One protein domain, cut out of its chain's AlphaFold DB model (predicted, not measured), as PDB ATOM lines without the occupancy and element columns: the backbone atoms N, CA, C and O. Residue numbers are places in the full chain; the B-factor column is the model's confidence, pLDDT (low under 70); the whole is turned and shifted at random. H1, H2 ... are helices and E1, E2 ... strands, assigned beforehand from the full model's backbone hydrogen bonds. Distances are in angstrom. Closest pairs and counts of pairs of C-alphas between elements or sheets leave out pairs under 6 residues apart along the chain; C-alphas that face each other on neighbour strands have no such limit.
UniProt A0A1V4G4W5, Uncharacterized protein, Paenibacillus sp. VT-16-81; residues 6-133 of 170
ATOM      1  N   PHE A   6     175.335 114.327 197.177       96.19
ATOM      2  CA  PHE A   6     176.486 115.087 197.629       96.19
ATOM      3  C   PHE A   6     176.043 116.111 198.662       96.19
ATOM      4  O   PHE A   6     175.068 116.822 198.435       96.19
ATOM      5  N   LEU A   7     176.781 116.205 199.764       97.06
ATOM      6  CA  LEU A   7     176.759 117.372 200.628       97.06
ATOM      7  C   LEU A   7     177.849 118.331 200.167       97.06
ATOM      8  O   LEU A   7     178.982 117.924 199.888       97.06
ATOM      9  N   ARG A   8     177.503 119.608 200.097       97.00
ATOM     10  CA  ARG A   8     178.372 120.657 199.587       97.00
ATOM     11  C   ARG A   8     178.457 121.813 200.561       97.00
ATOM     12  O   ARG A   8     177.485 122.099 201.246       97.00
ATOM     13  N   TYR A   9     179.606 122.478 200.572       96.50
ATOM     14  CA  TYR A   9     179.786 123.811 201.139       96.50
ATOM     15  C   TYR A   9     180.166 124.748 199.995       96.50
ATOM     16  O   TYR A   9     181.213 124.564 199.363       96.50
ATOM     17  N   LYS A  10     179.298 125.718 199.677       93.94
ATOM     18  CA  LYS A  10     179.375 126.463 198.406       93.94
ATOM     19  C   LYS A  10     179.508 125.471 197.236       93.94
ATOM     20  O   LYS A  10     178.734 124.525 197.155       93.94
ATOM     21  N   ASN A  11     180.504 125.616 196.368       95.25
ATOM     22  CA  ASN A  11     180.707 124.728 195.218       95.25
ATOM     23  C   ASN A  11     181.616 123.516 195.497       95.25
ATOM     24  O   ASN A  11     181.916 122.751 194.583       95.25
ATOM     25  N   VAL A  12     182.046 123.309 196.746       96.44
ATOM     26  CA  VAL A  12     182.931 122.197 197.122       96.44
ATOM     27  C   VAL A  12     182.106 121.022 197.632       96.44
ATOM     28  O   VAL A  12     181.293 121.181 198.540       96.44
ATOM     29  N   VAL A  13     182.330 119.826 197.081       97.19
ATOM     30  CA  VAL A  13     181.754 118.578 197.605       97.19
ATOM     31  C   VAL A  13     182.523 118.169 198.855       97.19
ATOM     32  O   VAL A  13     183.676 117.757 198.763       97.19
ATOM     33  N   ILE A  14     181.872 118.257 200.011       97.38
ATOM     34  CA  ILE A  14     182.471 117.937 201.316       97.38
ATOM     35  C   ILE A  14     182.146 116.517 201.780       97.38
ATOM     36  O   ILE A  14     182.793 115.983 202.674       97.38
ATOM     37  N   GLY A  15     181.173 115.864 201.153       96.38
ATOM     38  CA  GLY A  15     180.847 114.484 201.461       96.38
ATOM     39  C   GLY A  15     179.696 113.961 200.635       96.38
ATOM     40  O   GLY A  15     179.155 114.646 199.765       96.38
ATOM     41  N   HIS A  16     179.313 112.727 200.919       95.81
ATOM     42  CA  HIS A  16     178.175 112.098 200.282       95.81
ATOM     43  C   HIS A  16     177.358 111.272 201.274       95.81
ATOM     44  O   HIS A  16     177.896 110.630 202.181       95.81
ATOM     45  N   PHE A  17     176.048 111.260 201.073       96.19
ATOM     46  CA  PHE A  17     175.118 110.423 201.812       96.19
ATOM     47  C   PHE A  17     174.822 109.128 201.053       96.19
ATOM     48  O   PHE A  17     174.747 109.117 199.822       96.19
ATOM     49  N   SER A  18     174.582 108.037 201.781       93.50
ATOM     50  CA  SER A  18     173.975 106.838 201.201       93.50
ATOM     51  C   SER A  18     172.578 107.146 200.648       93.50
ATOM     52  O   SER A  18     171.923 108.101 201.058       93.50
ATOM     53  N   LEU A  19     172.091 106.321 199.716       89.94
ATOM     54  CA  LEU A  19     170.799 106.539 199.048       89.94
ATOM     55  C   LEU A  19     169.616 106.648 200.033       89.94
ATOM     56  O   LEU A  19     168.658 107.384 199.788       89.94
ATOM     57  N   ASP A  20     169.692 105.916 201.141       91.25
ATOM     58  CA  ASP A  20     168.704 105.905 202.221       91.25
ATOM     59  C   ASP A  20     168.919 107.010 203.270       91.25
ATOM     60  O   ASP A  20     168.162 107.078 204.235       91.25
ATOM     61  N   GLY A  21     169.945 107.852 203.104       92.88
ATOM     62  CA  GLY A  21     170.264 108.950 204.016       92.88
ATOM     63  C   GLY A  21     170.769 108.501 205.387       92.88
ATOM     64  O   GLY A  21     170.743 109.288 206.326       92.88
ATOM     65  N   LYS A  22     171.194 107.239 205.546       94.25
ATOM     66  CA  LYS A  22     171.586 106.693 206.859       94.25
ATOM     67  C   LYS A  22     173.076 106.736 207.154       94.25
ATOM     68  O   LYS A  22     173.475 106.514 208.295       94.25
ATOM     69  N   LYS A  23     173.900 106.970 206.137       94.88
ATOM     70  CA  LYS A  23     175.354 107.069 206.259       94.88
ATOM     71  C   LYS A  23     175.838 108.314 205.546       94.88
ATOM     72  O   LYS A  23     175.349 108.627 204.465       94.88
ATOM     73  N   TYR A  24     176.827 108.965 206.136       95.94
ATOM     74  CA  TYR A  24     177.570 110.065 205.545       95.94
ATOM     75  C   TYR A  24     179.040 109.663 205.440       95.94
ATOM     76  O   TYR A  24     179.541 108.898 206.264       95.94
ATOM     77  N   THR A  25     179.735 110.142 204.417       94.94
ATOM     78  CA  THR A  25     181.182 109.965 204.292       94.94
ATOM     79  C   THR A  25     181.788 111.263 203.775       94.94
ATOM     80  O   THR A  25     181.376 111.716 202.702       94.94
ATOM     81  N   PRO A  26     182.735 111.871 204.508       95.75
ATOM     82  CA  PRO A  26     183.398 113.086 204.066       95.75
ATOM     83  C   PRO A  26     184.358 112.799 202.905       95.75
ATOM     84  O   PRO A  26     184.928 111.710 202.800       95.75
ATOM     85  N   THR A  27     184.562 113.790 202.045       95.69
ATOM     86  CA  THR A  27     185.615 113.766 201.022       95.69
ATOM     87  C   THR A  27     186.929 114.311 201.581       95.69
ATOM     88  O   THR A  27     186.975 114.951 202.631       95.69
ATOM     89  N   VAL A  28     188.020 114.121 200.835       94.06
ATOM     90  CA  VAL A  28     189.313 114.761 201.140       94.06
ATOM     91  C   VAL A  28     189.205 116.291 201.097       94.06
ATOM     92  O   VAL A  28     189.897 116.985 201.841       94.06
ATOM     93  N   ASP A  29     188.319 116.831 200.257       96.06
ATOM     94  CA  ASP A  29     188.138 118.275 200.109       96.06
ATOM     95  C   ASP A  29     187.481 118.925 201.333       96.06
ATOM     96  O   ASP A  29     187.753 120.094 201.597       96.06
ATOM     97  N   ALA A  30     186.719 118.175 202.140       95.56
ATOM     98  CA  ALA A  30     186.250 118.662 203.439       95.56
ATOM     99  C   ALA A  30     187.417 119.089 204.339       95.56
ATOM    100  O   ALA A  30     187.411 120.187 204.890       95.56
ATOM    101  N   GLY A  31     188.473 118.271 204.418       93.69
ATOM    102  CA  GLY A  31     189.650 118.572 205.237       93.69
ATOM    103  C   GLY A  31     190.362 119.865 204.824       93.69
ATOM    104  O   GLY A  31     190.895 120.575 205.675       93.69
ATOM    105  N   LYS A  32     190.318 120.216 203.532       95.12
ATOM    106  CA  LYS A  32     190.922 121.450 202.996       95.12
ATOM    107  C   LYS A  32     190.181 122.717 203.433       95.12
ATOM    108  O   LYS A  32     190.767 123.793 203.394       95.12
ATOM    109  N   LEU A  33     188.917 122.599 203.841       94.81
ATOM    110  CA  LEU A  33     188.081 123.717 204.289       94.81
ATOM    111  C   LEU A  33     188.172 123.980 205.800       94.81
ATOM    112  O   LEU A  33     187.510 124.892 206.299       94.81
ATOM    113  N   GLY A  34     188.961 123.199 206.544       92.94
ATOM    114  CA  GLY A  34     188.971 123.271 208.004       92.94
ATOM    115  C   GLY A  34     187.586 122.949 208.566       92.94
ATOM    116  O   GLY A  34     186.931 122.026 208.091       92.94
ATOM    117  N   ASP A  35     187.114 123.718 209.546       92.50
ATOM    118  CA  ASP A  35     185.822 123.468 210.204       92.50
ATOM    119  C   ASP A  35     184.618 123.586 209.257       92.50
ATOM    120  O   ASP A  35     183.621 122.892 209.439       92.50
ATOM    121  N   ALA A  36     184.723 124.372 208.179       93.81
ATOM    122  CA  ALA A  36     183.666 124.484 207.171       93.81
ATOM    123  C   ALA A  36     183.466 123.200 206.336       93.81
ATOM    124  O   ALA A  36     182.478 123.072 205.616       93.81
ATOM    125  N   GLY A  37     184.391 122.238 206.405       95.88
ATOM    126  CA  GLY A  37     184.211 120.910 205.816       95.88
ATOM    127  C   GLY A  37     183.358 119.963 206.662       95.88
ATOM    128  O   GLY A  37     182.973 118.897 206.183       95.88
ATOM    129  N   TYR A  38     183.065 120.337 207.910       95.75
ATOM    130  CA  TYR A  38     182.458 119.472 208.917       95.75
ATOM    131  C   TYR A  38     181.263 120.197 209.552       95.75
ATOM    132  O   TYR A  38     181.410 120.854 210.579       95.75
ATOM    133  N   PRO A  39     180.066 120.117 208.942       94.38
ATOM    134  CA  PRO A  39     178.912 120.889 209.385       94.38
ATOM    135  C   PRO A  39     178.554 120.615 210.846       94.38
ATOM    136  O   PRO A  39     178.460 119.455 211.260       94.38
ATOM    137  N   PHE A  40     178.263 121.675 211.602       88.19
ATOM    138  CA  PHE A  40     177.674 121.546 212.935       88.19
ATOM    139  C   PHE A  40     176.339 120.796 212.867       88.19
ATOM    140  O   PHE A  40     175.631 120.852 211.860       88.19
ATOM    141  N   GLY A  41     176.027 120.034 213.914       86.69
ATOM    142  CA  GLY A  41     174.856 119.151 213.960       86.69
ATOM    143  C   GLY A  41     175.084 117.809 213.257       86.69
ATOM    144  O   GLY A  41     174.640 116.784 213.770       86.69
ATOM    145  N   LEU A  42     175.845 117.791 212.154       94.81
ATOM    146  CA  LEU A  42     176.299 116.551 211.514       94.81
ATOM    147  C   LEU A  42     177.553 115.995 212.200       94.81
ATOM    148  O   LEU A  42     177.633 114.802 212.479       94.81
ATOM    149  N   TYR A  43     178.514 116.867 212.507       94.94
ATOM    150  CA  TYR A  43     179.648 116.567 213.374       94.94
ATOM    151  C   TYR A  43     179.428 117.192 214.749       94.94
ATOM    152  O   TYR A  43     178.972 118.334 214.876       94.94
ATOM    153  N   LYS A  44     179.747 116.430 215.798       88.00
ATOM    154  CA  LYS A  44     179.584 116.887 217.179       88.00
ATOM    155  C   LYS A  44     180.727 117.798 217.586       88.00
ATOM    156  O   LYS A  44     181.894 117.522 217.305       88.00
ATOM    157  N   LEU A  45     180.364 118.825 218.341       88.75
ATOM    158  CA  LEU A  45     181.314 119.583 219.129       88.75
ATOM    159  C   LEU A  45     181.715 118.775 220.362       88.75
ATOM    160  O   LEU A  45     180.865 118.238 221.077       88.75
ATOM    161  N   THR A  46     183.016 118.695 220.594       89.31
ATOM    162  CA  THR A  46     183.626 118.037 221.749       89.31
ATOM    163  C   THR A  46     184.437 119.067 222.523       89.31
ATOM    164  O   THR A  46     184.882 120.063 221.956       89.31
ATOM    165  N   HIS A  47     184.601 118.842 223.825       89.69
ATOM    166  CA  HIS A  47     185.432 119.686 224.674       89.69
ATOM    167  C   HIS A  47     186.816 119.067 224.830       89.69
ATOM    168  O   HIS A  47     186.947 117.857 225.033       89.69
ATOM    169  N   THR A  48     187.843 119.900 224.781       87.12
ATOM    170  CA  THR A  48     189.176 119.536 225.258       87.12
ATOM    171  C   THR A  48     189.191 119.449 226.787       87.12
ATOM    172  O   THR A  48     188.280 119.914 227.476       87.12
ATOM    173  N   SER A  49     190.281 118.925 227.348       87.06
ATOM    174  CA  SER A  49     190.535 118.949 228.796       87.06
ATOM    175  C   SER A  49     190.594 120.373 229.375       87.06
ATOM    176  O   SER A  49     190.370 120.547 230.569       87.06
ATOM    177  N   SER A  50     190.905 121.379 228.545       88.69
ATOM    178  CA  SER A  50     190.910 122.808 228.891       88.69
ATOM    179  C   SER A  50     189.525 123.468 228.796       88.69
ATOM    180  O   SER A  50     189.380 124.612 229.214       88.69
ATOM    181  N   GLY A  51     188.506 122.764 228.283       89.12
ATOM    182  CA  GLY A  51     187.144 123.281 228.106       89.12
ATOM    183  C   GLY A  51     186.890 123.977 226.765       89.12
ATOM    184  O   GLY A  51     185.804 124.513 226.558       89.12
ATOM    185  N   GLU A  52     187.849 123.962 225.840       89.75
ATOM    186  CA  GLU A  52     187.686 124.535 224.501       89.75
ATOM    187  C   GLU A  52     186.849 123.611 223.614       89.75
ATOM    188  O   GLU A  52     187.006 122.389 223.642       89.75
ATOM    189  N   LEU A  53     185.964 124.196 222.807       89.75
ATOM    190  CA  LEU A  53     185.124 123.463 221.865       89.75
ATOM    191  C   LEU A  53     185.857 123.238 220.542       89.75
ATOM    192  O   LEU A  53     186.403 124.175 219.964       89.75
ATOM    193  N   TYR A  54     185.802 122.013 220.025       90.12
ATOM    194  CA  TYR A  54     186.316 121.675 218.700       90.12
ATOM    195  C   TYR A  54     185.436 120.636 218.003       90.12
ATOM    196  O   TYR A  54     184.663 119.915 218.637       90.12
ATOM    197  N   ILE A  55     185.563 120.549 216.681       91.69
ATOM    198  CA  ILE A  55     184.897 119.520 215.882       91.69
ATOM    199  C   ILE A  55     185.768 118.265 215.871       91.69
ATOM    200  O   ILE A  55     186.901 118.297 215.386       91.69
ATOM    201  N   ASP A  56     185.238 117.148 216.364       89.62
ATOM    202  CA  ASP A  56     185.915 115.853 216.265       89.62
ATOM    203  C   ASP A  56     185.770 115.300 214.838       89.62
ATOM    204  O   ASP A  56     184.750 114.711 214.474       89.62
ATOM    205  N   ARG A  57     186.790 115.550 214.009       90.38
ATOM    206  CA  ARG A  57     186.816 115.195 212.579       90.38
ATOM    207  C   ARG A  57     187.072 113.706 212.334       90.38
ATOM    208  O   ARG A  57     186.738 113.213 211.256       90.38
ATOM    209  N   ASP A  58     187.637 113.003 213.313       87.19
ATOM    210  CA  ASP A  58     187.947 111.572 213.218       87.19
ATOM    211  C   ASP A  58     186.708 110.711 213.484       87.19
ATOM    212  O   ASP A  58     186.584 109.576 213.008       87.19
ATOM    213  N   LYS A  59     185.738 111.269 214.212       89.56
ATOM    214  CA  LYS A  59     184.473 110.609 214.504       89.56
ATOM    215  C   LYS A  59     183.480 110.762 213.358       89.56
ATOM    216  O   LYS A  59     182.929 111.829 213.105       89.56
ATOM    217  N   GLN A  60     183.188 109.645 212.696       91.06
ATOM    218  CA  GLN A  60     182.162 109.600 211.656       91.06
ATOM    219  C   GLN A  60     180.764 109.910 212.226       91.06
ATOM    220  O   GLN A  60     180.410 109.356 213.276       91.06
ATOM    221  N   PRO A  61     179.947 110.726 211.529       95.25
ATOM    222  CA  PRO A  61     178.570 111.000 211.925       95.25
ATOM    223  C   PRO A  61     177.741 109.724 212.050       95.25
ATOM    224  O   PRO A  61     177.734 108.866 211.160       95.25
ATOM    225  N   SER A  62     177.012 109.602 213.156       95.69
ATOM    226  CA  SER A  62     176.038 108.530 213.339       95.69
ATOM    227  C   SER A  62     174.738 108.833 212.590       95.69
ATOM    228  O   SER A  62     174.493 109.954 212.143       95.69
ATOM    229  N   TYR A  63     173.849 107.843 212.491       95.94
ATOM    230  CA  TYR A  63     172.525 108.072 211.908       95.94
ATOM    231  C   TYR A  63     171.700 109.107 212.695       95.94
ATOM    232  O   TYR A  63     170.934 109.863 212.103       95.94
ATOM    233  N   GLU A  64     171.872 109.179 214.016       95.62
ATOM    234  CA  GLU A  64     171.204 110.193 214.841       95.62
ATOM    235  C   GLU A  64     171.700 111.604 214.520       95.62
ATOM    236  O   GLU A  64     170.895 112.529 214.449       95.62
ATOM    237  N   ASP A  65     172.994 111.752 214.238       96.00
ATOM    238  CA  ASP A  65     173.593 113.039 213.869       96.00
ATOM    239  C   ASP A  65     173.101 113.490 212.489       96.00
ATOM    240  O   ASP A  65     172.745 114.648 212.289       96.00
ATOM    241  N   ILE A  66     172.961 112.550 211.548       96.88
ATOM    242  CA  ILE A  66     172.358 112.832 210.241       96.88
ATOM    243  C   ILE A  66     170.895 113.264 210.394       96.88
ATOM    244  O   ILE A  66     170.476 114.233 209.762       96.88
ATOM    245  N   LYS A  67     170.107 112.584 211.239       95.56
ATOM    246  CA  LYS A  67     168.714 112.980 211.503       95.56
ATOM    247  C   LYS A  67     168.622 114.365 212.132       95.56
ATOM    248  O   LYS A  67     167.749 115.133 211.732       95.56
ATOM    249  N   LEU A  68     169.495 114.671 213.093       94.38
ATOM    250  CA  LEU A  68     169.556 115.982 213.729       94.38
ATOM    251  C   LEU A  68     169.864 117.059 212.690       94.38
ATOM    252  O   LEU A  68     169.077 117.990 212.535       94.38
ATOM    253  N   TRP A  69     170.933 116.876 211.914       95.94
ATOM    254  CA  TRP A  69     171.302 117.813 210.859       95.94
ATOM    255  C   TRP A  69     170.164 118.012 209.852       95.94
ATOM    256  O   TRP A  69     169.790 119.145 209.576       95.94
ATOM    257  N   LEU A  70     169.535 116.935 209.362       96.19
ATOM    258  CA  LEU A  70     168.393 117.026 208.444       96.19
ATOM    259  C   LEU A  70     167.200 117.767 209.059       96.19
ATOM    260  O   LEU A  70     166.508 118.480 208.338       96.19
ATOM    261  N   SER A  71     166.951 117.610 210.363       94.62
ATOM    262  CA  SER A  71     165.826 118.267 211.041       94.62
ATOM    263  C   SER A  71     165.928 119.794 211.021       94.62
ATOM    264  O   SER A  71     164.906 120.463 210.926       94.62
ATOM    265  N   GLU A  72     167.147 120.337 211.009       93.81
ATOM    266  CA  GLU A  72     167.406 121.777 210.896       93.81
ATOM    267  C   GLU A  72     167.281 122.291 209.451       93.81
ATOM    268  O   GLU A  72     167.201 123.497 209.221       93.81
ATOM    269  N   ARG A  73     167.255 121.385 208.461       94.44
ATOM    270  CA  ARG A  73     167.157 121.705 207.021       94.44
ATOM    271  C   ARG A  73     165.751 121.604 206.457       94.44
ATOM    272  O   ARG A  73     165.523 121.957 205.300       94.44
ATOM    273  N   VAL A  74     164.815 121.082 207.237       96.31
ATOM    274  CA  VAL A  74     163.429 120.888 206.819       96.31
ATOM    275  C   VAL A  74     162.498 121.685 207.720       96.31
ATOM    276  O   VAL A  74     162.834 122.044 208.844       96.31
ATOM    277  N   PHE A  75     161.309 122.000 207.216       95.06
ATOM    278  CA  PHE A  75     160.309 122.692 208.025       95.06
ATOM    279  C   PHE A  75     159.835 121.790 209.179       95.06
ATOM    280  O   PHE A  75     159.702 120.591 208.961       95.06
ATOM    281  N   PRO A  76     159.512 122.332 210.371       95.19
ATOM    282  CA  PRO A  76     159.011 121.531 211.487       95.19
ATOM    283  C   PRO A  76     157.753 120.744 211.118       95.19
ATOM    284  O   PRO A  76     156.878 121.258 210.417       95.19
ATOM    285  N   LYS A  77     157.621 119.521 211.636       94.69
ATOM    286  CA  LYS A  77     156.487 118.637 211.329       94.69
ATOM    287  C   LYS A  77     155.145 119.238 211.759       94.69
ATOM    288  O   LYS A  77     154.140 119.054 211.081       94.69
ATOM    289  N   GLU A  78     155.145 119.984 212.857       95.69
ATOM    290  CA  GLU A  78     153.974 120.624 213.458       95.69
ATOM    291  C   GLU A  78     153.654 121.994 212.829       95.69
ATOM    292  O   GLU A  78     152.735 122.681 213.273       95.69
ATOM    293  N   ARG A  79     154.400 122.420 211.796       95.56
ATOM    294  CA  ARG A  79     154.190 123.711 211.126       95.56
ATOM    295  C   ARG A  79     152.772 123.799 210.558       95.56
ATOM    296  O   ARG A  79     152.329 122.935 209.801       95.56
ATOM    297  N   GLN A  80     152.083 124.906 210.833       96.94
ATOM    298  CA  GLN A  80     150.824 125.214 210.160       96.94
ATOM    299  C   GLN A  80     151.044 125.253 208.641       96.94
ATOM    300  O   GLN A  80     151.912 125.971 208.145       96.94
ATOM    301  N   GLY A  81     150.262 124.467 207.901       95.81
ATOM    302  CA  GLY A  81     150.426 124.330 206.454       95.81
ATOM    303  C   GLY A  81     151.405 123.232 206.012       95.81
ATOM    304  O   GLY A  81     151.703 123.143 204.824       95.81
ATOM    305  N   ALA A  82     151.921 122.399 206.928       96.12
ATOM    306  CA  ALA A  82     152.873 121.330 206.605       96.12
ATOM    307  C   ALA A  82     152.374 120.391 205.494       96.12
ATOM    308  O   ALA A  82     153.139 120.055 204.595       96.12
ATOM    309  N   ASN A  83     151.092 120.011 205.507       96.44
ATOM    310  CA  ASN A  83     150.523 119.122 204.488       96.44
ATOM    311  C   ASN A  83     150.517 119.763 203.092       96.44
ATOM    312  O   ASN A  83     150.849 119.096 202.120       96.44
ATOM    313  N   GLN A  84     150.210 121.057 202.996       97.06
ATOM    314  CA  GLN A  84     150.235 121.804 201.736       97.06
ATOM    315  C   GLN A  84     151.663 121.948 201.196       97.06
ATOM    316  O   GLN A  84     151.882 121.871 199.989       97.06
ATOM    317  N   ILE A  85     152.647 122.128 202.084       96.00
ATOM    318  CA  ILE A  85     154.063 122.132 201.695       96.00
ATOM    319  C   ILE A  85     154.475 120.741 201.194       96.00
ATOM    320  O   ILE A  85     155.153 120.632 200.181       96.00
ATOM    321  N   LEU A  86     154.058 119.660 201.861       97.12
ATOM    322  CA  LEU A  86     154.339 118.300 201.387       97.12
ATOM    323  C   LEU A  86     153.727 118.044 200.006       97.12
ATOM    324  O   LEU A  86     154.417 117.540 199.122       97.12
ATOM    325  N   GLU A  87     152.474 118.448 199.803       96.62
ATOM    326  CA  GLU A  87     151.779 118.320 198.524       96.62
ATOM    327  C   GLU A  87     152.503 119.080 197.402       96.62
ATOM    328  O   GLU A  87     152.729 118.511 196.334       96.62
ATOM    329  N   SER A  88     152.965 120.311 197.656       96.56
ATOM    330  CA  SER A  88     153.719 121.092 196.662       96.56
ATOM    331  C   SER A  88     155.087 120.486 196.323       96.56
ATOM    332  O   SER A  88     155.570 120.640 195.202       96.56
ATOM    333  N   LEU A  89     155.689 119.735 197.252       95.06
ATOM    334  CA  LEU A  89     156.907 118.948 197.022       95.06
ATOM    335  C   LEU A  89     156.630 117.580 196.360       95.06
ATOM    336  O   LEU A  89     157.573 116.855 196.013       95.06
ATOM    337  N   GLY A  90     155.356 117.215 196.177       97.25
ATOM    338  CA  GLY A  90     154.923 115.919 195.653       97.25
ATOM    339  C   GLY A  90     155.136 114.763 196.636       97.25
ATOM    340  O   GLY A  90     155.431 113.645 196.213       97.25
ATOM    341  N   LEU A  91     155.049 115.032 197.940       96.94
ATOM    342  CA  LEU A  91     155.238 114.064 199.018       96.94
ATOM    343  C   LEU A  91     153.915 113.808 199.746       96.94
ATOM    344  O   LEU A  91     153.194 114.732 200.101       96.94
ATOM    345  N   SER A  92     153.613 112.539 200.019       95.75
ATOM    346  CA  SER A  92     152.405 112.139 200.757       95.75
ATOM    347  C   SER A  92     152.607 112.074 202.270       95.75
ATOM    348  O   SER A  92     151.644 112.058 203.030       95.75
ATOM    349  N   THR A  93     153.860 111.987 202.723       96.38
ATOM    350  CA  THR A  93     154.209 111.812 204.134       96.38
ATOM    351  C   THR A  93     155.418 112.657 204.496       96.38
ATOM    352  O   THR A  93     156.289 112.927 203.668       96.38
ATOM    353  N   TYR A  94     155.475 113.067 205.762       97.31
ATOM    354  CA  TYR A  94     156.607 113.808 206.291       97.31
ATOM    355  C   TYR A  94     157.818 112.881 206.460       97.31
ATOM    356  O   TYR A  94     157.852 112.049 207.368       97.31
ATOM    357  N   ASN A  95     158.816 113.046 205.596       96.81
ATOM    358  CA  ASN A  95     160.100 112.360 205.679       96.81
ATOM    359  C   ASN A  95     161.232 113.379 205.455       96.81
ATOM    360  O   ASN A  95     161.388 113.844 204.323       96.81
ATOM    361  N   PRO A  96     162.036 113.713 206.486       96.88
ATOM    362  CA  PRO A  96     163.104 114.707 206.374       96.88
ATOM    363  C   PRO A  96     164.084 114.446 205.229       96.88
ATOM    364  O   PRO A  96     164.492 115.384 204.557       96.88
ATOM    365  N   TRP A  97     164.417 113.182 204.958       96.81
ATOM    366  CA  TRP A  97     165.317 112.827 203.861       96.81
ATOM    367  C   TRP A  97     164.703 113.133 202.492       96.81
ATOM    368  O   TRP A  97     165.350 113.726 201.634       96.81
ATOM    369  N   GLU A  98     163.436 112.769 202.280       96.62
ATOM    370  CA  GLU A  98     162.744 113.057 201.017       96.62
ATOM    371  C   GLU A  98     162.535 114.557 200.811       96.62
ATOM    372  O   GLU A  98     162.744 115.056 199.706       96.62
ATOM    373  N   ILE A  99     162.190 115.282 201.879       97.56
ATOM    374  CA  ILE A  99     162.038 116.740 201.848       97.56
ATOM    375  C   ILE A  99     163.378 117.393 201.494       97.56
ATOM    376  O   ILE A  99     163.436 118.165 200.542       97.56
ATOM    377  N   ALA A 100     164.462 117.023 202.182       96.50
ATOM    378  CA  ALA A 100     165.803 117.548 201.935       96.50
ATOM    379  C   ALA A 100     166.256 117.355 200.479       96.50
ATOM    380  O   ALA A 100     166.824 118.265 199.881       96.50
ATOM    381  N   LYS A 101     165.952 116.204 199.865       95.06
ATOM    382  CA  LYS A 101     166.245 115.965 198.441       95.06
ATOM    383  C   LYS A 101     165.461 116.888 197.507       95.06
ATOM    384  O   LYS A 101     165.982 117.269 196.464       95.06
ATOM    385  N   LYS A 102     164.215 117.231 197.853       94.56
ATOM    386  CA  LYS A 102     163.357 118.124 197.055       94.56
ATOM    387  C   LYS A 102     163.726 119.600 197.206       94.56
ATOM    388  O   LYS A 102     163.491 120.363 196.278       94.56
ATOM    389  N   THR A 103     164.279 119.989 198.352       94.06
ATOM    390  CA  THR A 103     164.624 121.382 198.685       94.06
ATOM    391  C   THR A 103     166.125 121.665 198.651       94.06
ATOM    392  O   THR A 103     166.559 122.729 199.088       94.06
ATOM    393  N   ASN A 104     166.932 120.698 198.207       95.25
ATOM    394  CA  ASN A 104     168.395 120.738 198.271       95.25
ATOM    395  C   ASN A 104     168.955 120.952 199.691       95.25
ATOM    396  O   ASN A 104     170.113 121.336 199.832       95.25
ATOM    397  N   ALA A 105     168.160 120.718 200.743       95.19
ATOM    398  CA  ALA A 105     168.527 120.957 202.143       95.19
ATOM    399  C   ALA A 105     169.134 122.353 202.397       95.19
ATOM    400  O   ALA A 105     169.975 122.517 203.284       95.19
ATOM    401  N   ILE A 106     168.759 123.346 201.585       93.19
ATOM    402  CA  ILE A 106     169.372 124.666 201.642       93.19
ATOM    403  C   ILE A 106     168.877 125.436 202.868       93.19
ATOM    404  O   ILE A 106     167.701 125.377 203.228       93.19
ATOM    405  N   SER A 107     169.784 126.169 203.506       89.56
ATOM    406  CA  SER A 107     169.490 127.037 204.642       89.56
ATOM    407  C   SER A 107     169.915 128.463 204.322       89.56
ATOM    408  O   SER A 107     170.894 128.678 203.614       89.56
ATOM    409  N   LEU A 108     169.199 129.444 204.871       86.25
ATOM    410  CA  LEU A 108     169.621 130.848 204.816       86.25
ATOM    411  C   LEU A 108     170.740 131.162 205.819       86.25
ATOM    412  O   LEU A 108     171.385 132.197 205.707       86.25
ATOM    413  N   ASN A 109     170.967 130.280 206.796       88.19
ATOM    414  CA  ASN A 109     171.905 130.520 207.894       88.19
ATOM    415  C   ASN A 109     173.340 130.068 207.581       88.19
ATOM    416  O   ASN A 109     174.248 130.342 208.360       88.19
ATOM    417  N   ASP A 110     173.558 129.348 206.477       92.12
ATOM    418  CA  ASP A 110     174.869 128.821 206.100       92.12
ATOM    419  C   ASP A 110     174.963 128.524 204.593       92.12
ATOM    420  O   ASP A 110     174.055 128.817 203.818       92.12
ATOM    421  N   PHE A 111     176.094 127.954 204.170       94.50
ATOM    422  CA  PHE A 111     176.385 127.635 202.768       94.50
ATOM    423  C   PHE A 111     176.318 126.132 202.457       94.50
ATOM    424  O   PHE A 111     176.851 125.699 201.428       94.50
ATOM    425  N   TYR A 112     175.722 125.329 203.343       96.06
ATOM    426  CA  TYR A 112     175.588 123.893 203.143       96.06
ATOM    427  C   TYR A 112     174.329 123.559 202.348       96.06
ATOM    428  O   TYR A 112     173.250 124.092 202.602       96.06
ATOM    429  N   TRP A 113     174.463 122.642 201.393       96.00
ATOM    430  CA  TRP A 113     173.350 122.189 200.560       96.00
ATOM    431  C   TRP A 113     173.638 120.822 199.941       96.00
ATOM    432  O   TRP A 113     174.773 120.339 199.939       96.00
ATOM    433  N   MET A 114     172.593 120.192 199.417       95.38
ATOM    434  CA  MET A 114     172.635 118.869 198.814       95.38
ATOM    435  C   MET A 114     172.307 118.895 197.326       95.38
ATOM    436  O   MET A 114     171.423 119.627 196.886       95.38
ATOM    437  N   SER A 115     172.950 118.016 196.560       94.25
ATOM    438  CA  SER A 115     172.597 117.760 195.161       94.25
ATOM    439  C   SER A 115     172.875 116.309 194.766       94.25
ATOM    440  O   SER A 115     173.766 115.669 195.322       94.25
ATOM    441  N   ASP A 116     172.113 115.777 193.811       92.69
ATOM    442  CA  ASP A 116     172.390 114.502 193.139       92.69
ATOM    443  C   ASP A 116     173.219 114.659 191.851       92.69
ATOM    444  O   ASP A 116     173.479 113.669 191.161       92.69
ATOM    445  N   LYS A 117     173.657 115.884 191.542       91.56
ATOM    446  CA  LYS A 117     174.401 116.271 190.342       91.56
ATOM    447  C   LYS A 117     175.703 116.970 190.707       91.56
ATOM    448  O   LYS A 117     175.772 117.756 191.650       91.56
ATOM    449  N   LEU A 118     176.754 116.700 189.940       89.50
ATOM    450  CA  LEU A 118     178.058 117.329 190.169       89.50
ATOM    451  C   LEU A 118     178.165 118.695 189.484       89.50
ATOM    452  O   LEU A 118     178.941 119.538 189.921       89.50
ATOM    453  N   GLU A 119     177.375 118.922 188.448       90.19
ATOM    454  CA  GLU A 119     177.336 120.152 187.664       90.19
ATOM    455  C   GLU A 119     176.550 121.289 188.327       90.19
ATOM    456  O   GLU A 119     176.709 122.441 187.928       90.19
ATOM    457  N   ASP A 120     175.722 120.995 189.336       91.12
ATOM    458  CA  ASP A 120     174.986 122.045 190.038       91.12
ATOM    459  C   ASP A 120     175.969 122.989 190.750       91.12
ATOM    460  O   ASP A 120     177.021 122.562 191.234       91.12
ATOM    461  N   SER A 121     175.599 124.261 190.887       90.88
ATOM    462  CA  SER A 121     176.356 125.249 191.657       90.88
ATOM    463  C   SER A 121     175.469 125.931 192.692       90.88
ATOM    464  O   SER A 121     174.243 125.990 192.557       90.88
ATOM    465  N   PHE A 122     176.098 126.452 193.739       89.88
ATOM    466  CA  PHE A 122     175.423 127.143 194.824       89.88
ATOM    467  C   PHE A 122     174.679 128.384 194.324       89.88
ATOM    468  O   PHE A 122     173.553 128.631 194.738       89.88
ATOM    469  N   GLU A 123     175.272 129.119 193.386       86.00
ATOM    470  CA  GLU A 123     174.707 130.340 192.808       86.00
ATOM    471  C   GLU A 123     173.421 130.059 192.019       86.00
ATOM    472  O   GLU A 123     172.493 130.864 192.043       86.00
ATOM    473  N   ASN A 124     173.341 128.895 191.366       83.56
ATOM    474  CA  ASN A 124     172.179 128.505 190.568       83.56
ATOM    475  C   ASN A 124     171.018 127.986 191.428       83.56
ATOM    476  O   ASN A 124     169.856 128.157 191.066       83.56
ATOM    477  N   ILE A 125     171.328 127.320 192.543       83.12
ATOM    478  CA  ILE A 125     170.329 126.659 193.394       83.12
ATOM    479  C   ILE A 125     169.843 127.574 194.520       83.12
ATOM    480  O   ILE A 125     168.687 127.491 194.941       83.12
ATOM    481  N   ASN A 126     170.694 128.470 195.016       81.81
ATOM    482  CA  ASN A 126     170.315 129.382 196.078       81.81
ATOM    483  C   ASN A 126     169.511 130.561 195.520       81.81
ATOM    484  O   ASN A 126     170.072 131.531 195.016       81.81
ATOM    485  N   ALA A 127     168.187 130.505 195.678       71.38
ATOM    486  CA  ALA A 127     167.275 131.564 195.249       71.38
ATOM    487  C   ALA A 127     167.600 132.946 195.855       71.38
ATOM    488  O   ALA A 127     167.346 133.966 195.214       71.38
ATOM    489  N   TYR A 128     168.185 133.006 197.059       64.25
ATOM    490  CA  TYR A 128     168.644 134.269 197.644       64.25
ATOM    491  C   TYR A 128     169.859 134.825 196.899       64.25
ATOM    492  O   TYR A 128     169.852 135.988 196.522       64.25
ATOM    493  N   HIS A 129     170.865 133.997 196.603       62.69
ATOM    494  CA  HIS A 129     171.987 134.439 195.770       62.69
ATOM    495  C   HIS A 129     171.529 134.808 194.361       62.69
ATOM    496  O   HIS A 129     171.877 135.878 193.880       62.69
ATOM    497  N   ALA A 130     170.687 133.988 193.732       63.09
ATOM    498  CA  ALA A 130     170.147 134.289 192.413       63.09
ATOM    499  C   ALA A 130     169.375 135.622 192.405       63.09
ATOM    500  O   ALA A 130     169.518 136.418 191.481       63.09
ATOM    501  N   SER A 131     168.583 135.906 193.446       63.59
ATOM    502  CA  SER A 131     167.861 137.181 193.567       63.59
ATOM    503  C   SER A 131     168.764 138.366 193.921       63.59
ATOM    504  O   SER A 131     168.532 139.449 193.394       63.59
ATOM    505  N   PHE A 132     169.804 138.178 194.737       62.50
ATOM    506  CA  PHE A 132     170.787 139.215 195.065       62.50
ATOM    507  C   PHE A 132     171.659 139.584 193.861       62.50
ATOM    508  O   PHE A 132     171.838 140.765 193.576       62.50
ATOM    509  N   GLU A 133     172.141 138.598 193.103       64.62
ATOM    510  CA  GLU A 133     172.871 138.830 191.851       64.62
ATOM    511  C   GLU A 133     171.977 139.517 190.814       64.62
ATOM    512  O   GLU A 133     172.386 140.503 190.206       64.62
TER     513      GLU A 133
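What this domain is: This is residues 6 to 133 of the 170 residues of an uncharacterized protein of Paenibacillus sp. VT-16-81 (UniProt A0A1V4G4W5). A small, strongly twisted sheet of four antiparallel strands, E3, E2, E1 and E6, forms the middle, with short helices set round its rim: H1 and H2 near E2, H5 near E6, and H3 packed on H5. The two ends of the long axis are made by the small hairpin of E4 and E5 at one end and H4 at the other, while H6 and H7 lead away sideways from E6. The printed part has 128 residues with seven named helices and six named strands, in the order E1 E2 E3 H1 H2 E4 E5 H3 H4 H5 E6 H6 H7, and its class is mixed, helices and strands. The main sheet runs E3 - E2 - E1 - E6, and the whole is compact, with a radius of gyration of the C-alphas of 15.4 A and spans of 48 by 33 by 27 A.

Where its parts are: In the larger sheet, E1 is residues 6 to 9, 10.0 A long, and begins at C-alpha 6, (176.486, 115.087, 197.629). E2, residues 12 to 17, is the longest strand at 14.9 A; E3 is residues 24 to 26, and E6, residues 112 to 115, is 10.5 A long. The other two strands are E4, residues 45 to 47, and E5, residues 53 to 55. H1 is residues 28 to 32 and H2 residues 34 to 37. The longest helix, H3, residues 63 to 73, measures 15.4 A from C-alpha 63 at (172.525, 108.072, 211.908) to C-alpha 73. H4, residues 82 to 88, is 10.0 A long, and H5, residues 96 to 103, is 10.3 A. H6 is residues 122 to 125; H7, residues 127 to 133, is 9.8 A long and ends at C-alpha 133, (172.871, 138.830, 191.851).

How they stand to each other: E1, E2 and E3 form a meander, each strand the antiparallel neighbour of the one before. E1 and E2 are a hairpin, at 145 degrees, with N 7 and O 15 2.8 A apart, within hydrogen-bond range. E2 and E3 are a hairpin too, at 151 degrees, with N 16 and O 25 at 2.9 A. On the other side of E1, E6 is antiparallel at 149 degrees, with N 6 and O 115 at 2.8 A; E3 and E6 are the edge strands. H1 is on the sheet at a height of 5.8 A, over none of the strands; its closest C-alpha pair with E2 is Ile 14 and Ala 30, 4.4 A. H1 and H2 touch only at the corner, Ala 30 to Gly 37, C-alphas 3.9 A apart. H2, H3, H5 and H6 only graze the sheet, H5 with residues 100 to 103, where the closest C-alphas of H5 and E6 are those of Lys 101 and Met 114, 7.0 A. H3 and H5 touch at a steep tilt of 40 degrees, the same way; their closest C-alphas, Leu 70 and Pro 96, are 6.1 A apart. H4 and H5 are close but not clearly touching, with the C-alphas of Leu 86 and Ile 99 7.9 A apart. H6 and H7 only just touch, and only at the corner, with 3 pairs of C-alphas within 8 A, the closest being Glu 123 and His 129, 5.7 A. The hairpin E4 and E5 is antiparallel at 134 degrees, with N 46 and O 54 at 2.8 A; both strands are apart from E1, E2, E3 and E6. In H4, H5 and H7 every O i to N i+4 pair is within hydrogen-bond range; H3 has 6 of 7, H1 has 0 of 1 but 2 of 2 O i to N i+3 pairs, and H2 and H6 are too short for such a pair.

The domain as a whole: The two C-alphas farthest apart are those of Ser 50 and Glu 87, at 49.7 A. The printed part has no cut, and no link is long. The mean pLDDT of the printed part is 92.0; residues 128 to 133, which belong to H7, are under 70.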